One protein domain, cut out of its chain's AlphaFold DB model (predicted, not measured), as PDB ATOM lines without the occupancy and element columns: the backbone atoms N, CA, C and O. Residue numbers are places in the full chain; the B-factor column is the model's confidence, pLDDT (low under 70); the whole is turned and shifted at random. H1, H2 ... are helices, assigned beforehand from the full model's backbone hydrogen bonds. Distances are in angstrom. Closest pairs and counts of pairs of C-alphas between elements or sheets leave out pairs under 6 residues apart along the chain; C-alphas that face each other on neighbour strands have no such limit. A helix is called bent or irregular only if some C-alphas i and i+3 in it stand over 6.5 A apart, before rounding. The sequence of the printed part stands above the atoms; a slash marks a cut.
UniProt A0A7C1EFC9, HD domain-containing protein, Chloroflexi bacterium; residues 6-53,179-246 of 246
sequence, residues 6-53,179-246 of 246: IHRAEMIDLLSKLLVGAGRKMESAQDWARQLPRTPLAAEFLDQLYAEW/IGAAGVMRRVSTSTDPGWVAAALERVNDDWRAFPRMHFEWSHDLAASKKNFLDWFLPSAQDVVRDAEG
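Overview. This is residues 6 to 53 and 179 to 246 of the 246 residues of the protein "HD domain-containing protein" of Chloroflexi bacterium (UniProt A0A7C1EFC9). A compact cluster of crossed helices is built round the short helix H4, which sits in the middle with H1, H3, H5 and the arm H6a packed about it. The longest helix, H6, is bent and runs along the longest axis: its first arm packs on H3 and H4, its second on H1 and H5, while H2 packs on H3 and the end of H1, apart from H4, and residues 215 to 221 stick out at one end. The printed part has 116 residues with six named helices, H1 to H6 in chain order, and no named strand; the class is all helix. It is compact, with a radius of gyration of the C-alphas of 13.7 A and spans of 41 by 30 by 26 A.

Along the chain. H6, residues 217 to 245, was assigned by its hydrogen bonds as one helix but is bent, with C-alphas 232 and 235 6.8 A apart. Its arms are H6a, residues 217 to 232, 23.2 A long from C-alpha 217 at (118.170, 142.916, 139.875), and H6b, residues 235 to 245, 15.8 A long, ending with C-alpha 245 at (147.865, 114.427, 135.437). H1, residues 6 to 23, measures 27.5 A from C-alpha 6 at (130.632, 107.197, 141.616). H2 is residues 29 to 35, 10.0 A; H3 residues 40 to 52, 18.5 A; H4 residues 180 to 188, 12.4 A; H5 residues 196 to 209, 20.1 A.

Arrangement. H6a and H6b stand at a steep tilt of 43 degrees. H6a touches H4 with residues 225 to 230 alone, closest at the C-alphas of Gly 180 and Lys 226, 4.1 A. H6b touches H5, closest at the C-alphas of Ala 198 and Val 241, 6.2 A, at a shallow tilt of 31 degrees, opposite ways. H1 touches H6b with residues 8 to 12 alone, about perpendicular at 80 degrees, closest at the C-alphas of Met 11 and Ala 237, 6.4 A. H4 and H5 form a helical hairpin, closest at the C-alphas of Arg 187 and Ala 200, 5.2 A, at 36 degrees, only just steep. H3 touches H4, closest at the C-alphas of Leu 49 and Ala 181, 5.2 A, about perpendicular at 75 degrees. H2 and H3 form another hairpin, at a shallow tilt of 24 degrees, closest at the C-alphas of Ala 29 and Tyr 50, 6.0 A. H2 is apart from H4, H5, H6a and H6b. Every O i to N i+4 pair is within hydrogen-bond range in H2, H3, H4, H5 and H6a, against 11 of 14 in H1 and 6 of 7 in H6b.

Size, cuts and confidence. The C-alphas farthest apart, those of Phe 216 and Gly 246, are 43.9 A apart. Residues 54 to 178 are not printed, and C-alphas 53 and 179 are 12.0 A apart across this cut. Of the links that are printed whole, none is long. The mean pLDDT of the printed part is 94.3, and residue 246, the chain's last, is under 70.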
ATOM      1  N   ILE A   6     131.720 107.043 142.595       71.88
ATOM      2  CA  ILE A   6     130.632 107.197 141.616       71.88
ATOM      3  C   ILE A   6     130.600 108.640 141.103       71.88
ATOM      4  O   ILE A   6     130.603 108.864 139.898       71.88
ATOM      5  N   HIS A   7     130.669 109.616 142.008       86.50
ATOM      6  CA  HIS A   7     130.640 111.037 141.662       86.50
ATOM      7  C   HIS A   7     131.847 111.444 140.802       86.50
ATOM      8  O   HIS A   7     131.709 112.182 139.829       86.50
ATOM      9  N   ARG A   8     133.028 110.882 141.098       91.00
ATOM     10  CA  ARG A   8     134.244 111.089 140.301       91.00
ATOM     11  C   ARG A   8     134.090 110.579 138.865       91.00
ATOM     12  O   ARG A   8     134.445 111.285 137.925       91.00
ATOM     13  N   ALA A   9     133.565 109.366 138.685       93.25
ATOM     14  CA  ALA A   9     133.348 108.793 137.356       93.25
ATOM     15  C   ALA A   9     132.326 109.604 136.538       93.25
ATOM     16  O   ALA A   9     132.543 109.840 135.350       93.25
ATOM     17  N   GLU A  10     131.252 110.076 137.180       96.50
ATOM     18  CA  GLU A  10     130.252 110.939 136.544       96.50
ATOM     19  C   GLU A  10     130.843 112.281 136.093       96.50
ATOM     20  O   GLU A  10     130.548 112.732 134.986       96.50
ATOM     21  N   MET A  11     131.715 112.891 136.905       96.88
ATOM     22  CA  MET A  11     132.403 114.136 136.551       96.88
ATOM     23  C   MET A  11     133.325 113.961 135.333       96.88
ATOM     24  O   MET A  11     133.303 114.789 134.422       96.88
ATOM     25  N   ILE A  12     134.096 112.865 135.271       95.50
ATOM     26  CA  ILE A  12     134.954 112.554 134.109       95.50
ATOM     27  C   ILE A  12     134.119 112.435 132.833       95.50
ATOM     28  O   ILE A  12     134.490 113.003 131.801       95.50
ATOM     29  N   ASP A  13     133.008 111.695 132.888       96.00
ATOM     30  CA  ASP A  13     132.147 111.499 131.720       96.00
ATOM     31  C   ASP A  13     131.496 112.824 131.294       96.00
ATOM     32  O   ASP A  13     131.535 113.162 130.112       96.00
ATOM     33  N   LEU A  14     131.005 113.639 132.239       97.81
ATOM     34  CA  LEU A  14     130.478 114.974 131.937       97.81
ATOM     35  C   LEU A  14     131.511 115.839 131.191       97.81
ATOM     36  O   LEU A  14     131.221 116.322 130.093       97.81
ATOM     37  N   LEU A  15     132.711 116.017 131.754       97.19
ATOM     38  CA  LEU A  15     133.765 116.853 131.163       97.19
ATOM     39  C   LEU A  15     134.188 116.330 129.781       97.19
ATOM     40  O   LEU A  15     134.360 117.106 128.839       97.19
ATOM     41  N   SER A  16     134.260 115.007 129.624       95.38
ATOM     42  CA  SER A  16     134.547 114.365 128.339       95.38
ATOM     43  C   SER A  16     133.458 114.637 127.295       95.38
ATOM     44  O   SER A  16     133.762 114.874 126.122       95.38
ATOM     45  N   LYS A  17     132.175 114.636 127.683       95.69
ATOM     46  CA  LYS A  17     131.072 114.972 126.768       95.69
ATOM     47  C   LYS A  17     131.028 116.454 126.414       95.69
ATOM     48  O   LYS A  17     130.639 116.754 125.281       95.69
ATOM     49  N   LEU A  18     131.449 117.338 127.320       95.62
ATOM     50  CA  LEU A  18     131.601 118.770 127.050       95.62
ATOM     51  C   LEU A  18     132.694 119.036 126.002       95.62
ATOM     52  O   LEU A  18     132.428 119.750 125.037       95.62
ATOM     53  N   LEU A  19     133.865 118.393 126.110       92.94
ATOM     54  CA  LEU A  19     134.952 118.498 125.114       92.94
ATOM     55  C   LEU A  19     134.492 118.137 123.695       92.94
ATOM     56  O   LEU A  19     134.784 118.837 122.731       92.94
ATOM     57  N   VAL A  20     133.723 117.050 123.549       86.31
ATOM     58  CA  VAL A  20     133.191 116.619 122.241       86.31
ATOM     59  C   VAL A  20     132.281 117.681 121.608       86.31
ATOM     60  O   VAL A  20     132.159 117.731 120.381       86.31
ATOM     61  N   GLY A  21     131.676 118.551 122.423       83.38
ATOM     62  CA  GLY A  21     130.903 119.700 121.957       83.38
ATOM     63  C   GLY A  21     131.696 120.605 121.014       83.38
ATOM     64  O   GLY A  21     131.121 121.097 120.048       83.38
ATOM     65  N   ALA A  22     133.020 120.700 121.182       83.81
ATOM     66  CA  ALA A  22     133.890 121.522 120.345       83.81
ATOM     67  C   ALA A  22     133.866 121.158 118.856       83.81
ATOM     68  O   ALA A  22     134.264 121.976 118.040       83.81
ATOM     69  N   GLY A  23     133.427 119.946 118.492       83.56
ATOM     70  CA  GLY A  23     133.286 119.488 117.104       83.56
ATOM     71  C   GLY A  23     131.851 119.518 116.568       83.56
ATOM     72  O   GLY A  23     131.591 118.937 115.514       83.56
ATOM     73  N   ARG A  24     130.894 120.095 117.308       85.81
ATOM     74  CA  ARG A  24     129.460 120.053 116.985       85.81
ATOM     75  C   ARG A  24     128.805 121.424 117.073       85.81
ATOM     76  O   ARG A  24     129.143 122.250 117.911       85.81
ATOM     77  N   LYS A  25     127.796 121.641 116.234       85.44
ATOM     78  CA  LYS A  25     126.945 122.825 116.331       85.44
ATOM     79  C   LYS A  25     126.011 122.667 117.535       85.44
ATOM     80  O   LYS A  25     125.123 121.821 117.502       85.44
ATOM     81  N   MET A  26     126.247 123.453 118.581       89.88
ATOM     82  CA  MET A  26     125.466 123.445 119.823       89.88
ATOM     83  C   MET A  26     124.876 124.843 120.022       89.88
ATOM     84  O   MET A  26     125.600 125.775 120.376       89.88
ATOM     85  N   GLU A  27     123.588 125.009 119.724       90.00
ATOM     86  CA  GLU A  27     122.935 126.327 119.658       90.00
ATOM     87  C   GLU A  27     121.869 126.512 120.746       90.00
ATOM     88  O   GLU A  27     121.307 127.595 120.865       90.00
ATOM     89  N   SER A  28     121.605 125.478 121.548       93.81
ATOM     90  CA  SER A  28     120.610 125.489 122.623       93.81
ATOM     91  C   SER A  28     121.024 124.596 123.794       93.81
ATOM     92  O   SER A  28     121.770 123.628 123.614       93.81
ATOM     93  N   ALA A  29     120.467 124.844 124.984       95.19
ATOM     94  CA  ALA A  29     120.591 123.931 126.126       95.19
ATOM     95  C   ALA A  29     120.067 122.519 125.789       95.19
ATOM     96  O   ALA A  29     120.630 121.511 126.218       95.19
ATOM     97  N   GLN A  30     119.050 122.427 124.927       95.50
ATOM     98  CA  GLN A  30     118.503 121.153 124.468       95.50
ATOM     99  C   GLN A  30     119.493 120.337 123.622       95.50
ATOM    100  O   GLN A  30     119.464 119.103 123.682       95.50
ATOM    101  N   ASP A  31     120.370 120.981 122.848       94.38
ATOM    102  CA  ASP A  31     121.436 120.277 122.128       94.38
ATOM    103  C   ASP A  31     122.413 119.635 123.116       94.38
ATOM    104  O   ASP A  31     122.767 118.462 122.962       94.38
ATOM    105  N   TRP A  32     122.773 120.361 124.179       95.56
ATOM    106  CA  TRP A  32     123.621 119.853 125.261       95.56
ATOM    107  C   TRP A  32     122.963 118.703 126.010       95.56
ATOM    108  O   TRP A  32     123.594 117.664 126.195       95.56
ATOM    109  N   ALA A  33     121.674 118.804 126.329       96.75
ATOM    110  CA  ALA A  33     120.934 117.728 126.983       96.75
ATOM    111  C   ALA A  33     120.929 116.410 126.183       96.75
ATOM    112  O   ALA A  33     120.892 115.328 126.766       96.75
ATOM    113  N   ARG A  34     121.001 116.464 124.843       95.69
ATOM    114  CA  ARG A  34     121.121 115.254 124.002       95.69
ATOM    115  C   ARG A  34     122.533 114.655 124.003       95.69
ATOM    116  O   ARG A  34     122.684 113.483 123.663       95.69
ATOM    117  N   GLN A  35     123.547 115.455 124.324       93.81
ATOM    118  CA  GLN A  35     124.963 115.087 124.279       93.81
ATOM    119  C   GLN A  35     125.494 114.599 125.634       93.81
ATOM    120  O   GLN A  35     126.323 113.686 125.672       93.81
ATOM    121  N   LEU A  36     125.063 115.234 126.722       96.44
ATOM    122  CA  LEU A  36     125.538 114.965 128.076       96.44
ATOM    123  C   LEU A  36     125.048 113.603 128.600       96.44
ATOM    124  O   LEU A  36     124.039 113.072 128.119       96.44
ATOM    125  N   PRO A  37     125.775 112.985 129.550       96.19
ATOM    126  CA  PRO A  37     125.406 111.670 130.048       96.19
ATOM    127  C   PRO A  37     124.146 111.743 130.917       96.19
ATOM    128  O   PRO A  37     123.786 112.789 131.447       96.19
ATOM    129  N   ARG A  38     123.448 110.614 131.071       96.12
ATOM    130  CA  ARG A  38     122.235 110.525 131.905       96.12
ATOM    131  C   ARG A  38     122.597 110.133 133.335       96.12
ATOM    132  O   ARG A  38     122.306 109.017 133.760       96.12
ATOM    133  N   THR A  39     123.265 111.038 134.042       96.69
ATOM    134  CA  THR A  39     123.688 110.871 135.442       96.69
ATOM    135  C   THR A  39     123.075 111.969 136.316       96.69
ATOM    136  O   THR A  39     122.719 113.022 135.782       96.69
ATOM    137  N   PRO A  40     122.942 111.773 137.643       96.19
ATOM    138  CA  PRO A  40     122.482 112.826 138.550       96.19
ATOM    139  C   PRO A  40     123.320 114.106 138.453       96.19
ATOM    140  O   PRO A  40     122.760 115.186 138.308       96.19
ATOM    141  N   LEU A  41     124.654 113.987 138.409       96.50
ATOM    142  CA  LEU A  41     125.552 115.136 138.249       96.50
ATOM    143  C   LEU A  41     125.306 115.900 136.936       96.50
ATOM    144  O   LEU A  41     125.320 117.129 136.919       96.50
ATOM    145  N   ALA A  42     125.073 115.194 135.826       97.88
ATOM    146  CA  ALA A  42     124.784 115.844 134.549       97.88
ATOM    147  C   ALA A  42     123.384 116.470 134.513       97.88
ATOM    148  O   ALA A  42     123.194 117.473 133.830       97.88
ATOM    149  N   ALA A  43     122.419 115.911 135.252       97.94
ATOM    150  CA  ALA A  43     121.109 116.526 135.432       97.94
ATOM    151  C   ALA A  43     121.224 117.854 136.195       97.94
ATOM    152  O   ALA A  43     120.724 118.855 135.704       97.94
ATOM    153  N   GLU A  44     121.975 117.902 137.301       97.62
ATOM    154  CA  GLU A  44     122.222 119.151 138.045       97.62
ATOM    155  C   GLU A  44     122.951 120.203 137.188       97.62
ATOM    156  O   GLU A  44     122.598 121.383 137.202       97.62
ATOM    157  N   PHE A  45     123.927 119.779 136.374       98.44
ATOM    158  CA  PHE A  45     124.577 120.659 135.397       98.44
ATOM    159  C   PHE A  45     123.582 121.224 134.374       98.44
ATOM    160  O   PHE A  45     123.628 122.411 134.049       98.44
ATOM    161  N   LEU A  46     122.698 120.377 133.841       98.38
ATOM    162  CA  LEU A  46     121.697 120.780 132.855       98.38
ATOM    163  C   LEU A  46     120.629 121.687 133.454       98.38
ATOM    164  O   LEU A  46     120.270 122.661 132.806       98.38
ATOM    165  N   ASP A  47     120.155 121.407 134.666       98.38
ATOM    166  CA  ASP A  47     119.183 122.247 135.371       98.38
ATOM    167  C   ASP A  47     119.729 123.668 135.528       98.38
ATOM    168  O   ASP A  47     119.049 124.643 135.197       98.38
ATOM    169  N   GLN A  48     121.000 123.784 135.924       98.44
ATOM    170  CA  GLN A  48     121.676 125.070 135.958       98.44
ATOM    171  C   GLN A  48     121.796 125.685 134.552       98.44
ATOM    172  O   GLN A  48     121.482 126.858 134.365       98.44
ATOM    173  N   LEU A  49     122.217 124.920 133.538       98.19
ATOM    174  CA  LEU A  49     122.349 125.434 132.172       98.19
ATOM    175  C   LEU A  49     121.016 125.954 131.608       98.19
ATOM    176  O   LEU A  49     121.012 126.982 130.936       98.19
ATOM    177  N   TYR A  50     119.899 125.280 131.888       98.06
ATOM    178  CA  TYR A  50     118.560 125.720 131.494       98.06
ATOM    179  C   TYR A  50     118.152 127.013 132.206       98.06
ATOM    180  O   TYR A  50     117.615 127.909 131.560       98.06
ATOM    181  N   ALA A  51     118.443 127.146 133.504       97.19
ATOM    182  CA  ALA A  51     118.156 128.369 134.258       97.19
ATOM    183  C   ALA A  51     118.967 129.583 133.765       97.19
ATOM    184  O   ALA A  51     118.533 130.725 133.893       97.19
ATOM    185  N   GLU A  52     120.150 129.341 133.198       97.00
ATOM    186  CA  GLU A  52     121.073 130.371 132.718       97.00
ATOM    187  C   GLU A  52     120.970 130.679 131.215       97.00
ATOM    188  O   GLU A  52     121.661 131.582 130.737       97.00
ATOM    189  N   TRP A  53     120.165 129.922 130.465       96.75
ATOM    190  CA  TRP A  53     120.011 130.049 129.014       96.75
ATOM    191  C   TRP A  53     118.550 130.353 128.659       96.75
ATOM    192  O   TRP A  53     117.862 129.482 128.120       96.75
ATOM    193  N   ILE A 179     130.454 132.744 133.455       98.44
ATOM    194  CA  ILE A 179     130.394 131.949 134.688       98.44
ATOM    195  C   ILE A 179     129.198 130.986 134.677       98.44
ATOM    196  O   ILE A 179     128.390 130.985 133.744       98.44
ATOM    197  N   GLY A 180     129.081 130.171 135.727       98.50
ATOM    198  CA  GLY A 180     128.032 129.162 135.853       98.50
ATOM    199  C   GLY A 180     128.242 127.963 134.932       98.50
ATOM    200  O   GLY A 180     129.343 127.737 134.413       98.50
ATOM    201  N   ALA A 181     127.174 127.200 134.707       98.56
ATOM    202  CA  ALA A 181     127.204 126.056 133.799       98.56
ATOM    203  C   ALA A 181     127.506 126.493 132.356       98.56
ATOM    204  O   ALA A 181     128.287 125.832 131.665       98.56
ATOM    205  N   ALA A 182     126.973 127.644 131.923       97.81
ATOM    206  CA  ALA A 182     127.268 128.216 130.609       97.81
ATOM    207  C   ALA A 182     128.764 128.541 130.443       97.81
ATOM    208  O   ALA A 182     129.357 128.185 129.422       97.81
ATOM    209  N   GLY A 183     129.387 129.137 131.469       97.69
ATOM    210  CA  GLY A 183     130.822 129.434 131.512       97.69
ATOM    211  C   GLY A 183     131.699 128.184 131.405       97.69
ATOM    212  O   GLY A 183     132.612 128.133 130.578       97.69
ATOM    213  N   VAL A 184     131.386 127.139 132.181       98.19
ATOM    214  CA  VAL A 184     132.083 125.841 132.101       98.19
ATOM    215  C   VAL A 184     131.939 125.234 130.714       98.19
ATOM    216  O   VAL A 184     132.941 124.932 130.063       98.19
ATOM    217  N   MET A 185     130.700 125.096 130.248       96.50
ATOM    218  CA  MET A 185     130.379 124.520 128.950       96.50
ATOM    219  C   MET A 185     131.165 125.218 127.843       96.50
ATOM    220  O   MET A 185     131.933 124.559 127.149       96.50
ATOM    221  N   ARG A 186     131.044 126.547 127.720       93.56
ATOM    222  CA  ARG A 186     131.655 127.291 126.614       93.56
ATOM    223  C   ARG A 186     133.178 127.253 126.618       93.56
ATOM    224  O   ARG A 186     133.759 127.397 125.552       93.56
ATOM    225  N   ARG A 187     133.826 127.133 127.786       94.81
ATOM    226  CA  ARG A 187     135.293 127.089 127.899       94.81
ATOM    227  C   ARG A 187     135.820 125.692 127.627       94.81
ATOM    228  O   ARG A 187     136.789 125.545 126.891       94.81
ATOM    229  N   VAL A 188     135.193 124.668 128.202       95.88
ATOM    230  CA  VAL A 188     135.611 123.278 127.989       95.88
ATOM    231  C   VAL A 188     135.401 122.890 126.527       95.88
ATOM    232  O   VAL A 188     136.275 122.274 125.925       95.88
ATOM    233  N   SER A 189     134.304 123.324 125.910       93.94
ATOM    234  CA  SER A 189     133.954 122.955 124.541       93.94
ATOM    235  C   SER A 189     134.587 123.825 123.446       93.94
ATOM    236  O   SER A 189     134.048 123.917 122.346       93.94
ATOM    237  N   THR A 190     135.743 124.447 123.696       91.44
ATOM    238  CA  THR A 190     136.554 125.081 122.632       91.44
ATOM    239  C   THR A 190     137.625 124.156 122.059       91.44
ATOM    240  O   THR A 190     138.228 124.476 121.042       91.44
ATOM    241  N   SER A 191     137.898 123.020 122.705       90.44
ATOM    242  CA  SER A 191     138.885 122.038 122.254       90.44
ATOM    243  C   SER A 191     138.360 120.621 122.447       90.44
ATOM    244  O   SER A 191     137.504 120.373 123.290       90.44
ATOM    245  N   THR A 192     138.904 119.684 121.671       90.56
ATOM    246  CA  THR A 192     138.668 118.241 121.850       90.56
ATOM    247  C   THR A 192     139.796 117.547 122.617       90.56
ATOM    248  O   THR A 192     139.681 116.362 122.917       90.56
ATOM    249  N   ASP A 193     140.875 118.267 122.939       91.69
ATOM    250  CA  ASP A 193     142.021 117.753 123.691       91.69
ATOM    251  C   ASP A 193     141.674 117.603 125.183       91.69
ATOM    252  O   ASP A 193     141.367 118.607 125.827       91.69
ATOM    253  N   PRO A 194     141.751 116.398 125.778       90.81
ATOM    254  CA  PRO A 194     141.556 116.219 127.216       90.81
ATOM    255  C   PRO A 194     142.490 117.070 128.089       90.81
ATOM    256  O   PRO A 194     142.068 117.519 129.155       90.81
ATOM    257  N   GLY A 195     143.712 117.359 127.629       92.50
ATOM    258  CA  GLY A 195     144.656 118.230 128.341       92.50
ATOM    259  C   GLY A 195     144.199 119.691 128.435       92.50
ATOM    260  O   GLY A 195     144.715 120.458 129.244       92.50
ATOM    261  N   TRP A 196     143.195 120.094 127.649       93.38
ATOM    262  CA  TRP A 196     142.624 121.440 127.696       93.38
ATOM    263  C   TRP A 196     141.775 121.694 128.946       93.38
ATOM    264  O   TRP A 196     141.662 122.840 129.384       93.38
ATOM    265  N   VAL A 197     141.168 120.655 129.529       95.75
ATOM    266  CA  VAL A 197     140.130 120.820 130.561       95.75
ATOM    267  C   VAL A 197     140.655 121.578 131.779       95.75
ATOM    268  O   VAL A 197     139.961 122.464 132.271       95.75
ATOM    269  N   ALA A 198     141.885 121.302 132.224       96.25
ATOM    270  CA  ALA A 198     142.508 122.008 133.345       96.25
ATOM    271  C   ALA A 198     142.552 123.525 133.100       96.25
ATOM    272  O   ALA A 198     142.051 124.316 133.901       96.25
ATOM    273  N   ALA A 199     143.089 123.926 131.945       96.06
ATOM    274  CA  ALA A 199     143.201 125.326 131.557       96.06
ATOM    275  C   ALA A 199     141.828 125.980 131.337       96.06
ATOM    276  O   ALA A 199     141.640 127.151 131.667       96.06
ATOM    277  N   ALA A 200     140.859 125.237 130.797       96.25
ATOM    278  CA  ALA A 200     139.493 125.713 130.622       96.25
ATOM    279  C   ALA A 200     138.822 126.024 131.966       96.25
ATOM    280  O   ALA A 200     138.260 127.106 132.124       96.25
ATOM    281  N   LEU A 201     138.911 125.105 132.933       97.75
ATOM    282  CA  LEU A 201     138.345 125.282 134.270       97.75
ATOM    283  C   LEU A 201     139.037 126.414 135.036       97.75
ATOM    284  O   LEU A 201     138.353 127.180 135.712       97.75
ATOM    285  N   GLU A 202     140.356 126.580 134.893       97.56
ATOM    286  CA  GLU A 202     141.052 127.709 135.524       97.56
ATOM    287  C   GLU A 202     140.590 129.051 134.948       97.56
ATOM    288  O   GLU A 202     140.353 129.986 135.704       97.56
ATOM    289  N   ARG A 203     140.333 129.140 133.637       97.06
ATOM    290  CA  ARG A 203     139.750 130.361 133.052       97.06
ATOM    291  C   ARG A 203     138.360 130.675 133.602       97.06
ATOM    292  O   ARG A 203     138.053 131.842 133.804       97.06
ATOM    293  N   VAL A 204     137.525 129.661 133.844       98.00
ATOM    294  CA  VAL A 204     136.211 129.862 134.487       98.00
ATOM    295  C   VAL A 204     136.386 130.362 135.920       98.00
ATOM    296  O   VAL A 204     135.666 131.257 136.354       98.00
ATOM    297  N   ASN A 205     137.356 129.812 136.650       97.56
ATOM    298  CA  ASN A 205     137.697 130.237 138.003       97.56
ATOM    299  C   ASN A 205     138.223 131.687 138.039       97.56
ATOM    300  O   ASN A 205     137.824 132.463 138.905       97.56
ATOM    301  N   ASP A 206     139.052 132.086 137.071       98.00
ATOM    302  CA  ASP A 206     139.510 133.470 136.904       98.00
ATOM    303  C   ASP A 206     138.345 134.419 136.591       98.00
ATOM    304  O   ASP A 206     138.198 135.452 137.251       98.00
ATOM    305  N   ASP A 207     137.478 134.046 135.639       97.81
ATOM    306  CA  ASP A 207     136.270 134.803 135.280       97.81
ATOM    307  C   ASP A 207     135.330 134.951 136.496       97.81
ATOM    308  O   ASP A 207     134.731 136.009 136.702       97.81
ATOM    309  N   TRP A 208     135.234 133.925 137.347       96.62
ATOM    310  CA  TRP A 208     134.468 133.958 138.595       96.62
ATOM    311  C   TRP A 208     135.084 134.883 139.654       96.62
ATOM    312  O   TRP A 208     134.372 135.701 140.242       96.62
ATOM    313  N   ARG A 209     136.399 134.805 139.883       95.88
ATOM    314  CA  ARG A 209     137.113 135.645 140.863       95.88
ATOM    315  C   ARG A 209     137.106 137.123 140.485       95.88
ATOM    316  O   ARG A 209     137.017 137.977 141.364       95.88
ATOM    317  N   ALA A 210     137.203 137.413 139.191       96.56
ATOM    318  CA  ALA A 210     137.186 138.764 138.644       96.56
ATOM    319  C   ALA A 210     135.779 139.219 138.212       96.56
ATOM    320  O   ALA A 210     135.656 140.223 137.506       96.56
ATOM    321  N   PHE A 211     134.720 138.495 138.602       97.88
ATOM    322  CA  PHE A 211     133.373 138.765 138.112       97.88
ATOM    323  C   PHE A 211     132.902 140.170 138.521       97.88
ATOM    324  O   PHE A 211     132.893 140.485 139.718       97.88
ATOM    325  N   PRO A 212     132.496 141.021 137.562       97.25
ATOM    326  CA  PRO A 212     132.161 142.404 137.853       97.25
ATOM    327  C   PRO A 212     130.840 142.522 138.619       97.25
ATOM    328  O   PRO A 212     130.067 141.571 138.769       97.25
ATOM    329  N   ARG A 213     130.573 143.732 139.110       96.94
ATOM    330  CA  ARG A 213     129.260 144.082 139.646       96.94
ATOM    331  C   ARG A 213     128.248 144.144 138.494       96.94
ATOM    332  O   ARG A 213     128.570 144.686 137.442       96.94
ATOM    333  N   MET A 214     127.064 143.581 138.720       98.00
ATOM    334  CA  MET A 214     125.918 143.700 137.813       98.00
ATOM    335  C   MET A 214     125.136 144.992 138.095       98.00
ATOM    336  O   MET A 214     125.273 145.579 139.173       98.00
ATOM    337  N   HIS A 215     124.346 145.429 137.126       97.94
ATOM    338  CA  HIS A 215     123.579 146.670 137.150       97.94
ATOM    339  C   HIS A 215     122.098 146.445 137.480       97.94
ATOM    340  O   HIS A 215     121.484 147.319 138.092       97.94
ATOM    341  N   PHE A 216     121.536 145.283 137.129       98.31
ATOM    342  CA  PHE A 216     120.105 144.983 137.266       98.31
ATOM    343  C   PHE A 216     119.814 143.895 138.310       98.31
ATOM    344  O   PHE A 216     120.666 143.071 138.636       98.31
ATOM    345  N   GLU A 217     118.595 143.889 138.854       97.94
ATOM    346  CA  GLU A 217     118.170 142.916 139.875       97.94
ATOM    347  C   GLU A 217     118.196 141.483 139.328       97.94
ATOM    348  O   GLU A 217     118.869 140.622 139.895       97.94
ATOM    349  N   TRP A 218     117.599 141.257 138.154       97.62
ATOM    350  CA  TRP A 218     117.633 139.956 137.486       97.62
ATOM    351  C   TRP A 218     119.057 139.424 137.276       97.62
ATOM    352  O   TRP A 218     119.359 138.261 137.555       97.62
ATOM    353  N   SER A 219     119.970 140.284 136.808       98.19
ATOM    354  CA  SER A 219     121.360 139.895 136.569       98.19
ATOM    355  C   SER A 219     122.124 139.667 137.874       98.19
ATOM    356  O   SER A 219     122.983 138.783 137.924       98.19
ATOM    357  N   HIS A 220     121.799 140.385 138.955       98.25
ATOM    358  CA  HIS A 220     122.308 140.093 140.295       98.25
ATOM    359  C   HIS A 220     121.905 138.696 140.774       98.25
ATOM    360  O   HIS A 220     122.777 137.933 141.207       98.25
ATOM    361  N   ASP A 221     120.626 138.353 140.662       98.25
ATOM    362  CA  ASP A 221     120.091 137.070 141.117       98.25
ATOM    363  C   ASP A 221     120.646 135.908 140.293       98.25
ATOM    364  O   ASP A 221     121.123 134.907 140.846       98.25
ATOM    365  N   LEU A 222     120.695 136.063 138.966       98.50
ATOM    366  CA  LEU A 222     121.282 135.049 138.100       98.50
ATOM    367  C   LEU A 222     122.788 134.890 138.357       98.50
ATOM    368  O   LEU A 222     123.287 133.764 138.409       98.50
ATOM    369  N   ALA A 223     123.524 135.985 138.576       98.62
ATOM    370  CA  ALA A 223     124.935 135.914 138.949       98.62
ATOM    371  C   ALA A 223     125.139 135.199 140.295       98.62
ATOM    372  O   ALA A 223     126.097 134.439 140.434       98.62
ATOM    373  N   ALA A 224     124.261 135.410 141.280       98.44
ATOM    374  CA  ALA A 224     124.318 134.708 142.561       98.44
ATOM    375  C   ALA A 224     124.071 133.199 142.393       98.44
ATOM    376  O   ALA A 224     124.850 132.393 142.902       98.44
ATOM    377  N   SER A 225     123.055 132.817 141.612       98.44
ATOM    378  CA  SER A 225     122.785 131.418 141.251       98.44
ATOM    379  C   SER A 225     123.993 130.757 140.570       98.44
ATOM    380  O   SER A 225     124.492 129.730 141.037       98.44
ATOM    381  N   LYS A 226     124.552 131.408 139.540       98.56
ATOM    382  CA  LYS A 226     125.759 130.967 138.816       98.56
ATOM    383  C   LYS A 226     126.964 130.765 139.741       98.56
ATOM    384  O   LYS A 226     127.710 129.800 139.580       98.56
ATOM    385  N   LYS A 227     127.172 131.665 140.707       98.38
ATOM    386  CA  LYS A 227     128.272 131.577 141.684       98.38
ATOM    387  C   LYS A 227     128.098 130.391 142.629       98.38
ATOM    388  O   LYS A 227     129.036 129.618 142.775       98.38
ATOM    389  N   ASN A 228     126.895 130.197 143.172       98.12
ATOM    390  CA  ASN A 228     126.591 129.050 144.032       98.12
ATOM    391  C   ASN A 228     126.829 127.718 143.306       98.12
ATOM    392  O   ASN A 228     127.364 126.775 143.890       98.12
ATOM    393  N   PHE A 229     126.468 127.645 142.021       98.56
ATOM    394  CA  PHE A 229     126.773 126.484 141.192       98.56
ATOM    395  C   PHE A 229     128.285 126.250 141.063       98.56
ATOM    396  O   PHE A 229     128.747 125.125 141.248       98.56
ATOM    397  N   LEU A 230     129.073 127.292 140.771       98.31
ATOM    398  CA  LEU A 230     130.526 127.162 140.623       98.31
ATOM    399  C   LEU A 230     131.229 126.773 141.931       98.31
ATOM    400  O   LEU A 230     132.145 125.952 141.880       98.31
ATOM    401  N   ASP A 231     130.778 127.296 143.075       97.38
ATOM    402  CA  ASP A 231     131.276 126.918 144.407       97.38
ATOM    403  C   ASP A 231     131.146 125.408 144.665       97.38
ATOM    404  O   ASP A 231     132.012 124.791 145.288       97.38
ATOM    405  N   TRP A 232     130.074 124.796 144.161       95.69
ATOM    406  CA  TRP A 232     129.851 123.355 144.241       95.69
ATOM    407  C   TRP A 232     130.619 122.572 143.161       95.69
ATOM    408  O   TRP A 232     131.237 121.541 143.452       95.69
ATOM    409  N   PHE A 233     130.595 123.051 141.916       97.44
ATOM    410  CA  PHE A 233     131.066 122.308 140.749       97.44
ATOM    411  C   PHE A 233     132.593 122.326 140.582       97.44
ATOM    412  O   PHE A 233     133.206 121.275 140.368       97.44
ATOM    413  N   LEU A 234     133.221 123.508 140.657       96.81
ATOM    414  CA  LEU A 234     134.631 123.690 140.287       96.81
ATOM    415  C   LEU A 234     135.603 122.865 141.138       96.81
ATOM    416  O   LEU A 234     136.458 122.221 140.528       96.81
ATOM    417  N   PRO A 235     135.491 122.809 142.483       95.25
ATOM    418  CA  PRO A 235     136.423 122.025 143.291       95.25
ATOM    419  C   PRO A 235     136.441 120.552 142.865       95.25
ATOM    420  O   PRO A 235     137.501 119.990 142.599       95.25
ATOM    421  N   SER A 236     135.252 119.969 142.683       94.25
ATOM    422  CA  SER A 236     135.081 118.577 142.261       94.25
ATOM    423  C   SER A 236     135.636 118.330 140.853       94.25
ATOM    424  O   SER A 236     136.305 117.326 140.616       94.25
ATOM    425  N   ALA A 237     135.395 119.250 139.914       96.00
ATOM    426  CA  ALA A 237     135.896 119.139 138.545       96.00
ATOM    427  C   ALA A 237     137.429 119.260 138.481       96.00
ATOM    428  O   ALA A 237     138.087 118.484 137.790       96.00
ATOM    429  N   GLN A 238     138.013 120.197 139.231       95.06
ATOM    430  CA  GLN A 238     139.460 120.417 139.283       95.06
ATOM    431  C   GLN A 238     140.205 119.288 140.005       95.06
ATOM    432  O   GLN A 238     141.344 118.989 139.647       95.06
ATOM    433  N   ASP A 239     139.609 118.668 141.026       93.25
ATOM    434  CA  ASP A 239     140.189 117.498 141.704       93.25
ATOM    435  C   ASP A 239     140.330 116.316 140.733       93.25
ATOM    436  O   ASP A 239     141.408 115.742 140.594       93.25
ATOM    437  N   VAL A 240     139.271 116.023 139.971       93.00
ATOM    438  CA  VAL A 240     139.263 114.949 138.965       93.00
ATOM    439  C   VAL A 240     140.349 115.132 137.901       93.00
ATOM    440  O   VAL A 240     140.957 114.149 137.475       93.00
ATOM    441  N   VAL A 241     140.580 116.370 137.459       90.94
ATOM    442  CA  VAL A 241     141.580 116.677 136.427       90.94
ATOM    443  C   VAL A 241     143.003 116.570 136.979       90.94
ATOM    444  O   VAL A 241     143.846 115.958 136.331       90.94
ATOM    445  N   ARG A 242     143.267 117.079 138.191       87.62
ATOM    446  CA  ARG A 242     144.593 116.995 138.834       87.62
ATOM    447  C   ARG A 242     145.058 115.556 139.038       87.62
ATOM    448  O   ARG A 242     146.212 115.241 138.773       87.62
ATOM    449  N   ASP A 243     144.155 114.677 139.456       80.31
ATOM    450  CA  ASP A 243     144.453 113.252 139.615       80.31
ATOM    451  C   ASP A 243     144.780 112.541 138.290       80.31
ATOM    452  O   ASP A 243     145.389 111.476 138.304       80.31
ATOM    453  N   ALA A 244     144.299 113.051 137.152       73.44
ATOM    454  CA  ALA A 244     144.559 112.453 135.842       73.44
ATOM    455  C   ALA A 244     145.933 112.856 135.272       73.44
ATOM    456  O   ALA A 244     146.415 112.214 134.339       73.44
ATOM    457  N   GLU A 245     146.545 113.910 135.820       70.81
ATOM    458  CA  GLU A 245     147.865 114.427 135.437       70.81
ATOM    459  C   GLU A 245     149.016 113.854 136.289       70.81
ATOM    460  O   GLU A 245     150.182 114.023 135.920       70.81
ATOM    461  N   GLY A 246     148.706 113.194 137.415       52.75
ATOM    462  CA  GLY A 246     149.663 112.564 138.342       52.75
ATOM    463  C   GLY A 246     149.799 111.057 138.161       52.75
ATOM    464  O   GLY A 246     150.937 110.562 138.337       52.75
TER     465      GLY A 246